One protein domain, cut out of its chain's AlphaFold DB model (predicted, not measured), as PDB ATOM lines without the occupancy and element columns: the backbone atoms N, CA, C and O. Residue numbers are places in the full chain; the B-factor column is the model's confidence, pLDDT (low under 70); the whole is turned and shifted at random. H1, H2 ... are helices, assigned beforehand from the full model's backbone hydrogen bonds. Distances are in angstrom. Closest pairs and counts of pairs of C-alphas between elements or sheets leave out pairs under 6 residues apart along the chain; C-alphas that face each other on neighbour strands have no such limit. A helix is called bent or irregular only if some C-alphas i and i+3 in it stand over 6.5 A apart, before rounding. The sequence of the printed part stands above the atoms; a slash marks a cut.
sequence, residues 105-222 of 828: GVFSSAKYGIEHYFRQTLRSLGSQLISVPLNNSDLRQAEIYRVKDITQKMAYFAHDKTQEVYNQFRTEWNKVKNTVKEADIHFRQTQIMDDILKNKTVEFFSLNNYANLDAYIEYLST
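Overview. This is residues 105 to 222 of the 828 residues of a protein of Legionella worsleiensis (UniProt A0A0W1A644). A long helical hairpin, H4b and H5a, makes much of the length of this elongated domain, and near its open end H1 crosses H5a, with H4a packed on H1 as well. The short helices H2 and H3 lie at H1, and H5b turns off at a corner beyond H5a. The printed part has 118 residues with five named helices, H1 to H5 in chain order, and no named strand; the class is all helix. The whole is compact, with a radius of gyration of the C-alphas of 15.3 A, and spans 52 by 30 by 25 A.

Along the chain. H1, residues 105 to 124, begins at C-alpha 105 at (-30.833, 47.954, -34.825) and is 29.9 A long. H2 is residues 136 to 141 and H3 residues 143 to 146. H4, residues 150 to 176, was assigned as one helix by its hydrogen bonds but is bent: C-alphas 160 and 163 are 7.5 A apart. Its arms are H4a, residues 150 to 160, 15.2 A, and H4b, residues 163 to 176, 20.5 A. H5, residues 182 to 221, likewise assigned as one helix, is bent, with C-alphas 209 and 212 8.7 A apart. Its arms are H5a, residues 182 to 209, 42.8 A, and H5b, residues 212 to 221, 14.3 A, ending at C-alpha 221 at (-29.610, 63.999, -38.118). H5a has a kink of 30 degrees near residue 203 and is irregular, with C-alphas 205 and 208 8.5 A apart.

Arrangement. H1 is the hub. Its residues 109 to 113 only just touch H2, with 3 pairs of C-alphas within 8 A, the closest Gly 113 and Leu 139 at 6.8 A; the two form a helical hairpin. Its residues 106 to 110 only just touch H3, also with 3 pairs, the closest C-alphas being Val 106 and Ile 144 at 6.7 A. Residues 113 to 121 touch H4a at a steep tilt of 46 degrees, closest at C-alphas Phe 118 and Ala 158, 5.1 A. Residues 107 to 115 touch residues 197 to 202 of H5a at a steep tilt of 66 degrees, closest at C-alphas Lys 111 and Thr 201, 5.5 A. H4b and residues 189 to 197 of H5a touch as a helical hairpin at 40 degrees, closest at C-alphas Phe 169 and Met 193, 6.3 A. H5a and H5b touch only at the corner, closest at C-alphas Phe 205 and Leu 213, 5.1 A. H1 and H5b are apart. Every O i to N i+4 pair is within hydrogen-bond range in H4a and H5b; H1 has 14 of 16, H4b 9 of 10, H5a 20 of 24 and H2 0 of 2, with 1 of 3 O i to N i+3 pairs, while H3 is too short for an O i to N i+4 pair.

Size, cuts and confidence. The C-alphas farthest apart, Asn 178 and Thr 222, are 52.6 A apart. The printed part has no cut. The link from H1 to H2, 11 residues, is long; the other three are tight. The mean pLDDT of the printed part is 84.7, and residues 124 to 141 are under 70.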
ATOM      1  N   GLY A 105     -31.720  47.738 -35.971       87.62
ATOM      2  CA  GLY A 105     -30.833  47.954 -34.825       87.62
ATOM      3  C   GLY A 105     -31.552  48.677 -33.683       87.62
ATOM      4  O   GLY A 105     -31.587  48.163 -32.567       87.62
ATOM      5  N   VAL A 106     -32.247  49.779 -33.991       91.25
ATOM      6  CA  VAL A 106     -32.975  50.582 -33.000       91.25
ATOM      7  C   VAL A 106     -34.013  49.769 -32.235       91.25
ATOM      8  O   VAL A 106     -34.123  49.921 -31.020       91.25
ATOM      9  N   PHE A 107     -34.727  48.849 -32.891       93.75
ATOM     10  CA  PHE A 107     -35.640  47.939 -32.202       93.75
ATOM     11  C   PHE A 107     -34.903  47.039 -31.212       93.75
ATOM     12  O   PHE A 107     -35.324  46.917 -30.064       93.75
ATOM     13  N   SER A 108     -33.808  46.418 -31.649       88.38
ATOM     14  CA  SER A 108     -33.023  45.499 -30.818       88.38
ATOM     15  C   SER A 108     -32.468  46.219 -29.588       88.38
ATOM     16  O   SER A 108     -32.611  45.736 -28.464       88.38
ATOM     17  N   SER A 109     -31.916  47.413 -29.802       88.12
ATOM     18  CA  SER A 109     -31.384  48.289 -28.763       88.12
ATOM     19  C   SER A 109     -32.473  48.751 -27.794       88.12
ATOM     20  O   SER A 109     -32.307  48.611 -26.585       88.12
ATOM     21  N   ALA A 110     -33.605  49.250 -28.294       91.56
ATOM     22  CA  ALA A 110     -34.695  49.786 -27.479       91.56
ATOM     23  C   ALA A 110     -35.487  48.707 -26.730       91.56
ATOM     24  O   ALA A 110     -35.895  48.937 -25.591       91.56
ATOM     25  N   LYS A 111     -35.676  47.518 -27.321       91.56
ATOM     26  CA  LYS A 111     -36.360  46.390 -26.667       91.56
ATOM     27  C   LYS A 111     -35.702  46.053 -25.336       91.56
ATOM     28  O   LYS A 111     -36.401  45.774 -24.369       91.56
ATOM     29  N   TYR A 112     -34.374  46.117 -25.275       86.25
ATOM     30  CA  TYR A 112     -33.624  45.849 -24.051       86.25
ATOM     31  C   TYR A 112     -33.982  46.828 -22.915       86.25
ATOM     32  O   TYR A 112     -34.188  46.409 -21.776       86.25
ATOM     33  N   GLY A 113     -34.138  48.119 -23.224       85.62
ATOM     34  CA  GLY A 113     -34.558  49.154 -22.274       85.62
ATOM     35  C   GLY A 113     -36.031  49.035 -21.893       85.62
ATOM     36  O   GLY A 113     -36.375  49.083 -20.715       85.62
ATOM     37  N   ILE A 114     -36.905  48.782 -22.865       90.88
ATOM     38  CA  ILE A 114     -38.329  48.523 -22.619       90.88
ATOM     39  C   ILE A 114     -38.510  47.316 -21.682       90.88
ATOM     40  O   ILE A 114     -39.237  47.398 -20.693       90.88
ATOM     41  N   GLU A 115     -37.804  46.216 -21.936       87.94
ATOM     42  CA  GLU A 115     -37.815  45.017 -21.092       87.94
ATOM     43  C   GLU A 115     -37.286  45.298 -19.677       87.94
ATOM     44  O   GLU A 115     -37.860  44.817 -18.694       87.94
ATOM     45  N   HIS A 116     -36.247  46.134 -19.551       84.06
ATOM     46  CA  HIS A 116     -35.741  46.590 -18.258       84.06
ATOM     47  C   HIS A 116     -36.823  47.282 -17.427       84.06
ATOM     48  O   HIS A 116     -37.020  46.906 -16.267       84.06
ATOM     49  N   TYR A 117     -37.518  48.264 -18.004       85.50
ATOM     50  CA  TYR A 117     -38.523  49.041 -17.280       85.50
ATOM     51  C   TYR A 117     -39.786  48.226 -16.990       85.50
ATOM     52  O   TYR A 117     -40.268  48.257 -15.859       85.50
ATOM     53  N   PHE A 118     -40.261  47.394 -17.927       87.81
ATOM     54  CA  PHE A 118     -41.379  46.480 -17.646       87.81
ATOM     55  C   PHE A 118     -41.063  45.496 -16.525       87.81
ATOM     56  O   PHE A 118     -41.933  45.160 -15.730       87.81
ATOM     57  N   ARG A 119     -39.819  45.025 -16.418       81.69
ATOM     58  CA  ARG A 119     -39.416  44.165 -15.301       81.69
ATOM     59  C   ARG A 119     -39.514  44.894 -13.963       81.69
ATOM     60  O   ARG A 119     -39.946  44.279 -12.993       81.69
ATOM     61  N   GLN A 120     -39.107  46.162 -13.895       77.69
ATOM     62  CA  GLN A 120     -39.218  46.947 -12.662       77.69
ATOM     63  C   GLN A 120     -40.685  47.100 -12.240       77.69
ATOM     64  O   GLN A 120     -41.034  46.779 -11.106       77.69
ATOM     65  N   THR A 121     -41.555  47.486 -13.173       78.44
ATOM     66  CA  THR A 121     -42.977  47.727 -12.889       78.44
ATOM     67  C   THR A 121     -43.785  46.438 -12.682       78.44
ATOM     68  O   THR A 121     -44.731  46.403 -11.901       78.44
ATOM     69  N   LEU A 122     -43.415  45.325 -13.322       78.50
ATOM     70  CA  LEU A 122     -44.045  44.025 -13.067       78.50
ATOM     71  C   LEU A 122     -43.629  43.441 -11.712       78.50
ATOM     72  O   LEU A 122     -44.449  42.800 -11.049       78.50
ATOM     73  N   ARG A 123     -42.389  43.685 -11.263       75.19
ATOM     74  CA  ARG A 123     -41.940  43.291  -9.917       75.19
ATOM     75  C   ARG A 123     -42.727  44.005  -8.826       75.19
ATOM     76  O   ARG A 123     -43.114  43.344  -7.868       75.19
ATOM     77  N   SER A 124     -43.046  45.291  -8.995       66.31
ATOM     78  CA  SER A 124     -43.915  46.000  -8.043       66.31
ATOM     79  C   SER A 124     -45.344  45.442  -7.994       66.31
ATOM     80  O   SER A 124     -46.033  45.640  -7.003       66.31
ATOM     81  N   LEU A 125     -45.783  44.681  -9.005       65.00
ATOM     82  CA  LEU A 125     -47.053  43.933  -8.997       65.00
ATOM     83  C   LEU A 125     -46.919  42.481  -8.480       65.00
ATOM     84  O   LEU A 125     -47.828  41.656  -8.665       65.00
ATOM     85  N   GLY A 126     -45.775  42.138  -7.877       58.31
ATOM     86  CA  GLY A 126     -45.474  40.807  -7.343       58.31
ATOM     87  C   GLY A 126     -45.183  39.750  -8.415       58.31
ATOM     88  O   GLY A 126     -45.343  38.556  -8.169       58.31
ATOM     89  N   SER A 127     -44.817  40.158  -9.636       62.00
ATOM     90  CA  SER A 127     -44.530  39.245 -10.744       62.00
ATOM     91  C   SER A 127     -43.028  39.003 -10.926       62.00
ATOM     92  O   SER A 127     -42.242  39.943 -11.021       62.00
ATOM     93  N   GLN A 128     -42.628  37.735 -11.059       62.19
ATOM     94  CA  GLN A 128     -41.251  37.322 -11.377       62.19
ATOM     95  C   GLN A 128     -41.070  36.928 -12.860       62.19
ATOM     96  O   GLN A 128     -40.113  36.249 -13.217       62.19
ATOM     97  N   LEU A 129     -41.997  37.330 -13.739       63.16
ATOM     98  CA  LEU A 129     -42.093  36.827 -15.119       63.16
ATOM     99  C   LEU A 129     -40.934  37.228 -16.051       63.16
ATOM    100  O   LEU A 129     -40.813  36.649 -17.129       63.16
ATOM    101  N   ILE A 130     -40.088  38.188 -15.662       60.41
ATOM    102  CA  ILE A 130     -38.936  38.637 -16.458       60.41
ATOM    103  C   ILE A 130     -37.649  38.395 -15.661       60.41
ATOM    104  O   ILE A 130     -37.361  39.087 -14.679       60.41
ATOM    105  N   SER A 131     -36.872  37.399 -16.095       52.62
ATOM    106  CA  SER A 131     -35.663  36.916 -15.416       52.62
ATOM    107  C   SER A 131     -34.349  37.438 -16.006       52.62
ATOM    108  O   SER A 131     -33.289  37.033 -15.537       52.62
ATOM    109  N   VAL A 132     -34.363  38.350 -16.986       52.47
ATOM    110  CA  VAL A 132     -33.116  38.823 -17.614       52.47
ATOM    111  C   VAL A 132     -32.328  39.713 -16.643       52.47
ATOM    112  O   VAL A 132     -32.836  40.767 -16.242       52.47
ATOM    113  N   PRO A 133     -31.099  39.337 -16.234       44.03
ATOM    114  CA  PRO A 133     -30.198  40.239 -15.530       44.03
ATOM    115  C   PRO A 133     -29.690  41.283 -16.527       44.03
ATOM    116  O   PRO A 133     -29.160  40.940 -17.582       44.03
ATOM    117  N   LEU A 134     -29.868  42.565 -16.206       49.09
ATOM    118  CA  LEU A 134     -29.373  43.640 -17.053       49.09
ATOM    119  C   LEU A 134     -27.954  43.998 -16.641       49.09
ATOM    120  O   LEU A 134     -27.736  44.510 -15.545       49.09
ATOM    121  N   ASN A 135     -27.007  43.783 -17.552       49.75
ATOM    122  CA  ASN A 135     -25.719  44.454 -17.478       49.75
ATOM    123  C   ASN A 135     -25.903  45.887 -17.980       49.75
ATOM    124  O   ASN A 135     -26.279  46.120 -19.128       49.75
ATOM    125  N   ASN A 136     -25.623  46.847 -17.102       51.53
ATOM    126  CA  ASN A 136     -25.783  48.283 -17.338       51.53
ATOM    127  C   ASN A 136     -24.808  48.826 -18.419       51.53
ATOM    128  O   ASN A 136     -24.859  49.997 -18.771       51.53
ATOM    129  N   SER A 137     -23.878  48.012 -18.938       53.81
ATOM    130  CA  SER A 137     -22.957  48.402 -20.019       53.81
ATOM    131  C   SER A 137     -23.647  48.511 -21.377       53.81
ATOM    132  O   SER A 137     -23.350  49.432 -22.130       53.81
ATOM    133  N   ASP A 138     -24.582  47.604 -21.670       50.19
ATOM    134  CA  ASP A 138     -25.141  47.449 -23.020       50.19
ATOM    135  C   ASP A 138     -26.231  48.502 -23.293       50.19
ATOM    136  O   ASP A 138     -26.365  48.981 -24.415       50.19
ATOM    137  N   LEU A 139     -26.924  48.964 -22.237       55.56
ATOM    138  CA  LEU A 139     -27.789  50.154 -22.281       55.56
ATOM    139  C   LEU A 139     -26.992  51.440 -22.555       55.56
ATOM    140  O   LEU A 139     -27.480  52.338 -23.222       55.56
ATOM    141  N   ARG A 140     -25.757  51.556 -22.052       57.72
ATOM    142  CA  ARG A 140     -24.994  52.816 -22.122       57.72
ATOM    143  C   ARG A 140     -24.358  53.088 -23.487       57.72
ATOM    144  O   ARG A 140     -23.976  54.221 -23.758       57.72
ATOM    145  N   GLN A 141     -24.210  52.066 -24.328       67.19
ATOM    146  CA  GLN A 141     -23.490  52.189 -25.601       67.19
ATOM    147  C   GLN A 141     -24.402  52.363 -26.815       67.19
ATOM    148  O   GLN A 141     -23.944  52.888 -27.829       67.19
ATOM    149  N   ALA A 142     -25.667  51.941 -26.738       80.94
ATOM    150  CA  ALA A 142     -26.575  52.069 -27.870       80.94
ATOM    151  C   ALA A 142     -27.045  53.519 -28.058       80.94
ATOM    152  O   ALA A 142     -27.355  54.232 -27.103       80.94
ATOM    153  N   GLU A 143     -27.126  53.935 -29.318       86.38
ATOM    154  CA  GLU A 143     -27.349  55.326 -29.714       86.38
ATOM    155  C   GLU A 143     -28.718  55.860 -29.263       86.38
ATOM    156  O   GLU A 143     -28.837  57.025 -28.894       86.38
ATOM    157  N   ILE A 144     -29.732  54.988 -29.189       89.94
ATOM    158  CA  ILE A 144     -31.080  55.353 -28.739       89.94
ATOM    159  C   ILE A 144     -31.094  55.962 -27.336       89.94
ATOM    160  O   ILE A 144     -31.869  56.877 -27.113       89.94
ATOM    161  N   TYR A 145     -30.231  55.527 -26.414       87.75
ATOM    162  CA  TYR A 145     -30.219  56.015 -25.025       87.75
ATOM    163  C   TYR A 145     -29.527  57.371 -24.852       87.75
ATOM    164  O   TYR A 145     -29.511  57.915 -23.753       87.75
ATOM    165  N   ARG A 146     -28.958  57.919 -25.931       86.06
ATOM    166  CA  ARG A 146     -28.414  59.282 -25.972       86.06
ATOM    167  C   ARG A 146     -29.458  60.308 -26.418       86.06
ATOM    168  O   ARG A 146     -29.198  61.508 -26.352       86.06
ATOM    169  N   VAL A 147     -30.632  59.854 -26.865       90.19
ATOM    170  CA  VAL A 147     -31.756  60.731 -27.192       90.19
ATOM    171  C   VAL A 147     -32.300  61.341 -25.910       90.19
ATOM    172  O   VAL A 147     -32.602  60.635 -24.947       90.19
ATOM    173  N   LYS A 148     -32.471  62.662 -25.923       87.25
ATOM    174  CA  LYS A 148     -33.018  63.403 -24.793       87.25
ATOM    175  C   LYS A 148     -34.368  62.823 -24.345       87.25
ATOM    176  O   LYS A 148     -35.268  62.581 -25.154       87.25
ATOM    177  N   ASP A 149     -34.491  62.623 -23.039       88.19
ATOM    178  CA  ASP A 149     -35.682  62.162 -22.320       88.19
ATOM    179  C   ASP A 149     -36.205  60.760 -22.708       88.19
ATOM    180  O   ASP A 149     -37.311  60.362 -22.328       88.19
ATOM    181  N   ILE A 150     -35.460  59.991 -23.509       90.62
ATOM    182  CA  ILE A 150     -35.957  58.727 -24.065       90.62
ATOM    183  C   ILE A 150     -36.134  57.644 -22.997       90.62
ATOM    184  O   ILE A 150     -37.083  56.867 -23.062       90.62
ATOM    185  N   THR A 151     -35.260  57.611 -21.993       85.69
ATOM    186  CA  THR A 151     -35.281  56.651 -20.886       85.69
ATOM    187  C   THR A 151     -36.470  56.899 -19.975       85.69
ATOM    188  O   THR A 151     -37.192  55.961 -19.643       85.69
ATOM    189  N   GLN A 152     -36.751  58.164 -19.660       83.19
ATOM    190  CA  GLN A 152     -37.945  58.583 -18.933       83.19
ATOM    191  C   GLN A 152     -39.193  58.214 -19.735       83.19
ATOM    192  O   GLN A 152     -40.102  57.587 -19.198       83.19
ATOM    193  N   LYS A 153     -39.229  58.515 -21.042       92.44
ATOM    194  CA  LYS A 153     -40.348  58.130 -21.920       92.44
ATOM    195  C   LYS A 153     -40.571  56.615 -21.944       92.44
ATOM    196  O   LYS A 153     -41.718  56.181 -21.876       92.44
ATOM    197  N   MET A 154     -39.508  55.808 -22.008       93.00
ATOM    198  CA  MET A 154     -39.598  54.344 -21.923       93.00
ATOM    199  C   MET A 154     -40.135  53.885 -20.561       93.00
ATOM    200  O   MET A 154     -40.984  52.995 -20.521       93.00
ATOM    201  N   ALA A 155     -39.687  54.497 -19.462       84.50
ATOM    202  CA  ALA A 155     -40.154  54.189 -18.111       84.50
ATOM    203  C   ALA A 155     -41.643  54.525 -17.926       84.50
ATOM    204  O   ALA A 155     -42.412  53.671 -17.483       84.50
ATOM    205  N   TYR A 156     -42.072  55.725 -18.336       86.62
ATOM    206  CA  TYR A 156     -43.477  56.139 -18.319       86.62
ATOM    207  C   TYR A 156     -44.351  55.212 -19.159       86.62
ATOM    208  O   TYR A 156     -45.406  54.773 -18.702       86.62
ATOM    209  N   PHE A 157     -43.898  54.877 -20.369       95.69
ATOM    210  CA  PHE A 157     -44.604  53.949 -21.242       95.69
ATOM    211  C   PHE A 157     -44.729  52.558 -20.611       95.69
ATOM    212  O   PHE A 157     -45.815  51.983 -20.604       95.69
ATOM    213  N   ALA A 158     -43.644  52.016 -20.049       91.00
ATOM    214  CA  ALA A 158     -43.682  50.724 -19.377       91.00
ATOM    215  C   ALA A 158     -44.670  50.746 -18.208       91.00
ATOM    216  O   ALA A 158     -45.514  49.856 -18.111       91.00
ATOM    217  N   HIS A 159     -44.622  51.781 -17.368       85.75
ATOM    218  CA  HIS A 159     -45.548  51.969 -16.256       85.75
ATOM    219  C   HIS A 159     -47.014  51.995 -16.722       85.75
ATOM    220  O   HIS A 159     -47.790  51.136 -16.303       85.75
ATOM    221  N   ASP A 160     -47.364  52.886 -17.656       90.25
ATOM    222  CA  ASP A 160     -48.716  53.007 -18.232       90.25
ATOM    223  C   ASP A 160     -49.235  51.670 -18.788       90.25
ATOM    224  O   ASP A 160     -50.373  51.258 -18.558       90.25
ATOM    225  N   LYS A 161     -48.362  50.923 -19.470       94.56
ATOM    226  CA  LYS A 161     -48.723  49.675 -20.149       94.56
ATOM    227  C   LYS A 161     -48.600  48.421 -19.295       94.56
ATOM    228  O   LYS A 161     -48.943  47.337 -19.772       94.56
ATOM    229  N   THR A 162     -48.143  48.522 -18.048       88.00
ATOM    230  CA  THR A 162     -47.830  47.347 -17.214       88.00
ATOM    231  C   THR A 162     -49.055  46.459 -17.005       88.00
ATOM    232  O   THR A 162     -48.979  45.241 -17.193       88.00
ATOM    233  N   GLN A 163     -50.205  47.053 -16.673       85.12
ATOM    234  CA  GLN A 163     -51.431  46.288 -16.443       85.12
ATOM    235  C   GLN A 163     -51.925  45.605 -17.727       85.12
ATOM    236  O   GLN A 163     -52.387  44.461 -17.691       85.12
ATOM    237  N   GLU A 164     -51.800  46.285 -18.869       92.50
ATOM    238  CA  GLU A 164     -52.149  45.736 -20.178       92.50
ATOM    239  C   GLU A 164     -51.279  44.514 -20.508       92.50
ATOM    240  O   GLU A 164     -51.809  43.450 -20.833       92.50
ATOM    241  N   VAL A 165     -49.958  44.634 -20.338       91.88
ATOM    242  CA  VAL A 165     -48.988  43.549 -20.552       91.88
ATOM    243  C   VAL A 165     -49.269  42.361 -19.635       91.88
ATOM    244  O   VAL A 165     -49.320  41.222 -20.101       91.88
ATOM    245  N   TYR A 166     -49.524  42.603 -18.346       86.62
ATOM    246  CA  TYR A 166     -49.850  41.543 -17.392       86.62
ATOM    247  C   TYR A 166     -51.124  40.778 -17.786       86.62
ATOM    248  O   TYR A 166     -51.159  39.542 -17.773       86.62
ATOM    249  N   ASN A 167     -52.172  41.504 -18.185       88.44
ATOM    250  CA  ASN A 167     -53.440  40.915 -18.608       88.44
ATOM    251  C   ASN A 167     -53.299  40.120 -19.916       88.44
ATOM    252  O   ASN A 167     -53.850  39.018 -20.029       88.44
ATOM    253  N   GLN A 168     -52.539  40.642 -20.883       92.56
ATOM    254  CA  GLN A 168     -52.225  39.942 -22.132       92.56
ATOM    255  C   GLN A 168     -51.451  38.656 -21.855       92.56
ATOM    256  O   GLN A 168     -51.869  37.588 -22.302       92.56
ATOM    257  N   PHE A 169     -50.404  38.724 -21.030       90.25
ATOM    258  CA  PHE A 169     -49.632  37.552 -20.633       90.25
ATOM    259  C   PHE A 169     -50.525  36.482 -20.004       90.25
ATOM    260  O   PHE A 169     -50.500  35.328 -20.423       90.25
ATOM    261  N   ARG A 170     -51.363  36.855 -19.027       88.50
ATOM    262  CA  ARG A 170     -52.279  35.915 -18.365       88.50
ATOM    263  C   ARG A 170     -53.240  35.276 -19.368       88.50
ATOM    264  O   ARG A 170     -53.525  34.084 -19.264       88.50
ATOM    265  N   THR A 171     -53.739  36.059 -20.319       92.62
ATOM    266  CA  THR A 171     -54.652  35.584 -21.363       92.62
ATOM    267  C   THR A 171     -53.972  34.560 -22.265       92.62
ATOM    268  O   THR A 171     -54.496  33.458 -22.422       92.62
ATOM    269  N   GLU A 172     -52.791  34.872 -22.798       91.38
ATOM    270  CA  GLU A 172     -52.038  33.955 -23.662       91.38
ATOM    271  C   GLU A 172     -51.551  32.715 -22.904       91.38
ATOM    272  O   GLU A 172     -51.683  31.591 -23.393       91.38
ATOM    273  N   TRP A 173     -51.081  32.883 -21.666       90.06
ATOM    274  CA  TRP A 173     -50.670  31.769 -20.819       90.06
ATOM    275  C   TRP A 173     -51.833  30.819 -20.530       90.06
ATOM    276  O   TRP A 173     -51.689  29.606 -20.662       90.06
ATOM    277  N   ASN A 174     -53.024  31.341 -20.222       90.75
ATOM    278  CA  ASN A 174     -54.207  30.517 -19.970       90.75
ATOM    279  C   ASN A 174     -54.620  29.649 -21.169       90.75
ATOM    280  O   ASN A 174     -55.188  28.579 -20.945       90.75
ATOM    281  N   LYS A 175     -54.328  30.068 -22.407       94.38
ATOM    282  CA  LYS A 175     -54.616  29.267 -23.609       94.38
ATOM    283  C   LYS A 175     -53.749  28.014 -23.692       94.38
ATOM    284  O   LYS A 175     -54.207  26.999 -24.207       94.38
ATOM    285  N   VAL A 176     -52.509  28.079 -23.202       91.81
ATOM    286  CA  VAL A 176     -51.518  27.008 -23.392       91.81
ATOM    287  C   VAL A 176     -51.170  26.250 -22.112       91.81
ATOM    288  O   VAL A 176     -50.731  25.108 -22.210       91.81
ATOM    289  N   LYS A 177     -51.401  26.817 -20.919       87.62
ATOM    290  CA  LYS A 177     -50.905  26.286 -19.633       87.62
ATOM    291  C   LYS A 177     -51.240  24.815 -19.368       87.62
ATOM    292  O   LYS A 177     -50.417  24.101 -18.826       87.62
ATOM    293  N   ASN A 178     -52.409  24.342 -19.806       91.38
ATOM    294  CA  ASN A 178     -52.847  22.955 -19.584       91.38
ATOM    295  C   ASN A 178     -52.194  21.950 -20.554       91.38
ATOM    296  O   ASN A 178     -52.396  20.748 -20.423       91.38
ATOM    297  N   THR A 179     -51.470  22.438 -21.563       91.56
ATOM    298  CA  THR A 179     -50.821  21.629 -22.610       91.56
ATOM    299  C   THR A 179     -49.296  21.646 -22.518       91.56
ATOM    300  O   THR A 179     -48.628  20.876 -23.206       91.56
ATOM    301  N   VAL A 180     -48.740  22.521 -21.676       88.19
ATOM    302  CA  VAL A 180     -47.298  22.690 -21.488       88.19
ATOM    303  C   VAL A 180     -46.830  21.723 -20.404       88.19
ATOM    304  O   VAL A 180     -47.467  21.592 -19.363       88.19
ATOM    305  N   LYS A 181     -45.722  21.025 -20.656       89.31
ATOM    306  CA  LYS A 181     -45.096  20.151 -19.657       89.31
ATOM    307  C   LYS A 181     -44.435  21.002 -18.578       89.31
ATOM    308  O   LYS A 181     -43.881  22.044 -18.902       89.31
ATOM    309  N   GLU A 182     -44.403  20.508 -17.343       82.06
ATOM    310  CA  GLU A 182     -43.828  21.225 -16.193       82.06
ATOM    311  C   GLU A 182     -42.418  21.779 -16.469       82.06
ATOM    312  O   GLU A 182     -42.148  22.956 -16.250       82.06
ATOM    313  N   ALA A 183     -41.548  20.956 -17.067       83.31
ATOM    314  CA  ALA A 183     -40.178  21.336 -17.425       83.31
ATOM    315  C   ALA A 183     -40.088  22.485 -18.454       83.31
ATOM    316  O   ALA A 183     -39.076  23.180 -18.510       83.31
ATOM    317  N   ASP A 184     -41.139  22.702 -19.249       85.38
ATOM    318  CA  ASP A 184     -41.183  23.691 -20.330       85.38
ATOM    319  C   ASP A 184     -41.956  24.965 -19.940       85.38
ATOM    320  O   ASP A 184     -42.023  25.909 -20.733       85.38
ATOM    321  N   ILE A 185     -42.544  25.021 -18.734       80.38
ATOM    322  CA  ILE A 185     -43.378  26.147 -18.284       80.38
ATOM    323  C   ILE A 185     -42.610  27.461 -18.376       80.38
ATOM    324  O   ILE A 185     -43.079  28.388 -19.035       80.38
ATOM    325  N   HIS A 186     -41.419  27.531 -17.775       78.81
ATOM    326  CA  HIS A 186     -40.634  28.765 -17.751       78.81
ATOM    327  C   HIS A 186     -40.279  29.232 -19.165       78.81
ATOM    328  O   HIS A 186     -40.558  30.371 -19.526       78.81
ATOM    329  N   PHE A 187     -39.767  28.326 -20.005       81.38
ATOM    330  CA  PHE A 187     -39.443  28.627 -21.398       81.38
ATOM    331  C   PHE A 187     -40.655  29.180 -22.156       81.38
ATOM    332  O   PHE A 187     -40.551  30.192 -22.852       81.38
ATOM    333  N   ARG A 188     -41.828  28.556 -21.996       84.50
ATOM    334  CA  ARG A 188     -43.037  28.990 -22.697       84.50
ATOM    335  C   ARG A 188     -43.559  30.331 -22.188       84.50
ATOM    336  O   ARG A 188     -44.027  31.134 -22.993       84.50
ATOM    337  N   GLN A 189     -43.463  30.590 -20.886       82.88
ATOM    338  CA  GLN A 189     -43.782  31.892 -20.305       82.88
ATOM    339  C   GLN A 189     -42.844  32.980 -20.843       82.88
ATOM    340  O   GLN A 189     -43.325  34.030 -21.267       82.88
ATOM    341  N   THR A 190     -41.538  32.710 -20.918       83.25
ATOM    342  CA  THR A 190     -40.561  33.633 -21.511       83.25
ATOM    343  C   THR A 190     -40.890  33.942 -22.969       83.25
ATOM    344  O   THR A 190     -40.863  35.105 -23.343       83.25
ATOM    345  N   GLN A 191     -41.268  32.948 -23.782       86.12
ATOM    346  CA  GLN A 191     -41.662  33.181 -25.181       86.12
ATOM    347  C   GLN A 191     -42.883  34.099 -25.307       86.12
ATOM    348  O   GLN A 191     -42.869  35.038 -26.095       86.12
ATOM    349  N   ILE A 192     -43.934  33.840 -24.522       87.81
ATOM    350  CA  ILE A 192     -45.150  34.666 -24.538       87.81
ATOM    351  C   ILE A 192     -44.819  36.101 -24.129       87.81
ATOM    352  O   ILE A 192     -45.275  37.044 -24.770       87.81
ATOM    353  N   MET A 193     -44.030  36.266 -23.065       87.56
ATOM    354  CA  MET A 193     -43.624  37.587 -22.600       87.56
ATOM    355  C   MET A 193     -42.764  38.305 -23.644       87.56
ATOM    356  O   MET A 193     -43.025  39.463 -23.947       87.56
ATOM    357  N   ASP A 194     -41.788  37.617 -24.236       87.81
ATOM    358  CA  ASP A 194     -40.929  38.158 -25.289       87.81
ATOM    359  C   ASP A 194     -41.757  38.664 -26.479       87.81
ATOM    360  O   ASP A 194     -41.560  39.792 -26.924       87.81
ATOM    361  N   ASP A 195     -42.745  37.897 -26.942       92.50
ATOM    362  CA  ASP A 195     -43.624  38.307 -28.043       92.50
ATOM    363  C   ASP A 195     -44.493  39.526 -27.692       92.50
ATOM    364  O   ASP A 195     -44.652  40.434 -28.515       92.50
ATOM    365  N   ILE A 196     -45.005  39.605 -26.459       94.00
ATOM    366  CA  ILE A 196     -45.734  40.790 -25.978       94.00
ATOM    367  C   ILE A 196     -44.806  42.012 -25.949       94.00
ATOM    368  O   ILE A 196     -45.167  43.077 -26.450       94.00
ATOM    369  N   LEU A 197     -43.592  41.868 -25.412       92.88
ATOM    370  CA  LEU A 197     -42.632  42.966 -25.290       92.88
ATOM    371  C   LEU A 197     -42.085  43.429 -26.646       92.88
ATOM    372  O   LEU A 197     -41.855  44.627 -26.823       92.88
ATOM    373  N   LYS A 198     -41.941  42.534 -27.634       94.62
ATOM    374  CA  LYS A 198     -41.654  42.924 -29.025       94.62
ATOM    375  C   LYS A 198     -42.732  43.874 -29.544       94.62
ATOM    376  O   LYS A 198     -42.405  44.961 -30.015       94.62
ATOM    377  N   ASN A 199     -44.005  43.513 -29.389       97.00
ATOM    378  CA  ASN A 199     -45.117  44.359 -29.828       97.00
ATOM    379  C   ASN A 199     -45.140  45.700 -29.086       97.00
ATOM    380  O   ASN A 199     -45.319  46.741 -29.714       97.00
ATOM    381  N   LYS A 200     -44.879  45.698 -27.773       97.31
ATOM    382  CA  LYS A 200     -44.812  46.930 -26.972       97.31
ATOM    383  C   LYS A 200     -43.645  47.832 -27.357       97.31
ATOM    384  O   LYS A 200     -43.789  49.047 -27.331       97.31
ATOM    385  N   THR A 201     -42.523  47.260 -27.784       97.12
ATOM    386  CA  THR A 201     -41.395  48.038 -28.316       97.12
ATOM    387  C   THR A 201     -41.777  48.726 -29.632       97.12
ATOM    388  O   THR A 201     -41.477  49.900 -29.820       97.12
ATOM    389  N   VAL A 202     -42.490  48.037 -30.533       97.81
ATOM    390  CA  VAL A 202     -43.006  48.662 -31.766       97.81
ATOM    391  C   VAL A 202     -44.046  49.739 -31.450       97.81
ATOM    392  O   VAL A 202     -44.017  50.814 -32.050       97.81
ATOM    393  N   GLU A 203     -44.939  49.477 -30.495       98.00
ATOM    394  CA  GLU A 203     -45.939  50.444 -30.038       98.00
ATOM    395  C   GLU A 203     -45.271  51.712 -29.502       98.00
ATOM    396  O   GLU A 203     -45.628  52.794 -29.956       98.00
ATOM    397  N   PHE A 204     -44.253  51.593 -28.644       98.19
ATOM    398  CA  PHE A 204     -43.503  52.734 -28.105       98.19
ATOM    399  C   PHE A 204     -43.036  53.709 -29.195       98.19
ATOM    400  O   PHE A 204     -43.177  54.922 -29.043       98.19
ATOM    401  N   PHE A 205     -42.529  53.189 -30.314       97.75
ATOM    402  CA  PHE A 205     -42.092  54.007 -31.444       97.75
ATOM    403  C   PHE A 205     -43.216  54.463 -32.366       97.75
ATOM    404  O   PHE A 205     -43.015  55.430 -33.088       97.75
ATOM    405  N   SER A 206     -44.366  53.790 -32.370       95.88
ATOM    406  CA  SER A 206     -45.503  54.117 -33.245       95.88
ATOM    407  C   SER A 206     -46.499  55.085 -32.594       95.88
ATOM    408  O   SER A 206     -47.329  55.677 -33.286       95.88
ATOM    409  N   LEU A 207     -46.427  55.261 -31.271       92.50
ATOM    410  CA  LEU A 207     -47.268  56.191 -30.521       92.50
ATOM    411  C   LEU A 207     -47.142  57.631 -31.028       92.50
ATOM    412  O   LEU A 207     -46.080  58.067 -31.475       92.50
ATOM    413  N   ASN A 208     -48.243  58.379 -30.907       92.88
ATOM    414  CA  ASN A 208     -48.323  59.808 -31.220       92.88
ATOM    415  C   ASN A 208     -47.751  60.152 -32.602       92.88
ATOM    416  O   ASN A 208     -46.967  61.088 -32.736       92.88
ATOM    417  N   ASN A 209     -48.137  59.376 -33.621       93.56
ATOM    418  CA  ASN A 209     -47.652  59.530 -34.994       93.56
ATOM    419  C   ASN A 209     -46.118  59.463 -35.090       93.56
ATOM    420  O   ASN A 209     -45.487  60.317 -35.700       93.56
ATOM    421  N   TYR A 210     -45.536  58.428 -34.485       96.44
ATOM    422  CA  TYR A 210     -44.100  58.162 -34.504       96.44
ATOM    423  C   TYR A 210     -43.212  59.162 -33.747       96.44
ATOM    424  O   TYR A 210     -42.011  59.202 -33.991       96.44
ATOM    425  N   ALA A 211     -43.742  59.915 -32.777       96.25
ATOM    426  CA  ALA A 211     -42.992  60.968 -32.080       96.25
ATOM    427  C   ALA A 211     -41.658  60.500 -31.455       96.25
ATOM    428  O   ALA A 211     -40.658  61.211 -31.509       96.25
ATOM    429  N   ASN A 212     -41.614  59.294 -30.876       96.69
ATOM    430  CA  ASN A 212     -40.382  58.749 -30.287       96.69
ATOM    431  C   ASN A 212     -39.376  58.289 -31.345       96.69
ATOM    432  O   ASN A 212     -38.169  58.401 -31.137       96.69
ATOM    433  N   LEU A 213     -39.867  57.774 -32.475       97.19
ATOM    434  CA  LEU A 213     -39.010  57.443 -33.608       97.19
ATOM    435  C   LEU A 213     -38.447  58.733 -34.200       97.19
ATOM    436  O   LEU A 213     -37.245  58.821 -34.401       97.19
ATOM    437  N   ASP A 214     -39.284  59.749 -34.388       97.00
ATOM    438  CA  ASP A 214     -38.895  61.045 -34.937       97.00
ATOM    439  C   ASP A 214     -37.862  61.756 -34.064       97.00
ATOM    440  O   ASP A 214     -36.881  62.250 -34.605       97.00
ATOM    441  N   ALA A 215     -37.989  61.699 -32.734       96.19
ATOM    442  CA  ALA A 215     -36.961  62.202 -31.821       96.19
ATOM    443  C   ALA A 215     -35.607  61.484 -32.000       96.19
ATOM    444  O   ALA A 215     -34.550  62.113 -31.941       96.19
ATOM    445  N   TYR A 216     -35.621  60.170 -32.246       96.12
ATOM    446  CA  TYR A 216     -34.399  59.427 -32.556       96.12
ATOM    447  C   TYR A 216     -33.823  59.817 -33.922       96.12
ATOM    448  O   TYR A 216     -32.619  60.017 -34.044       96.12
ATOM    449  N   ILE A 217     -34.666  59.989 -34.944       96.38
ATOM    450  CA  ILE A 217     -34.229  60.430 -36.276       96.38
ATOM    451  C   ILE A 217     -33.639  61.842 -36.232       96.38
ATOM    452  O   ILE A 217     -32.599  62.085 -36.841       96.38
ATOM    453  N   GLU A 218     -34.269  62.755 -35.494       95.56
ATOM    454  CA  GLU A 218     -33.782  64.116 -35.282       95.56
ATOM    455  C   GLU A 218     -32.397  64.093 -34.626       95.56
ATOM    456  O   GLU A 218     -31.458  64.697 -35.151       95.56
ATOM    457  N   TYR A 219     -32.231  63.293 -33.567       94.44
ATOM    458  CA  TYR A 219     -30.939  63.073 -32.917       94.44
ATOM    459  C   TYR A 219     -29.872  62.569 -33.905       94.44
ATOM    460  O   TYR A 219     -28.803  63.167 -33.997       94.44
ATOM    461  N   LEU A 220     -30.166  61.537 -34.708       93.75
ATOM    462  CA  LEU A 220     -29.225  61.016 -35.716       93.75
ATOM    463  C   LEU A 220     -28.853  62.065 -36.777       93.75
ATOM    464  O   LEU A 220     -27.737  62.070 -37.299       93.75
ATOM    465  N   SER A 221     -29.799  62.944 -37.119       93.56
ATOM    466  CA  SER A 221     -29.610  63.999 -38.118       93.56
ATOM    467  C   SER A 221     -28.895  65.244 -37.584       93.56
ATOM    468  O   SER A 221     -28.465  66.081 -38.378       93.56
ATOM    469  N   THR A 222     -28.743  65.361 -36.262       91.94
ATOM    470  CA  THR A 222     -28.153  66.534 -35.616       91.94
ATOM    471  C   THR A 222     -26.664  66.631 -35.937       91.94
ATOM    472  O   THR A 222     -25.919  65.645 -35.891       91.94
TER     473      THR A 222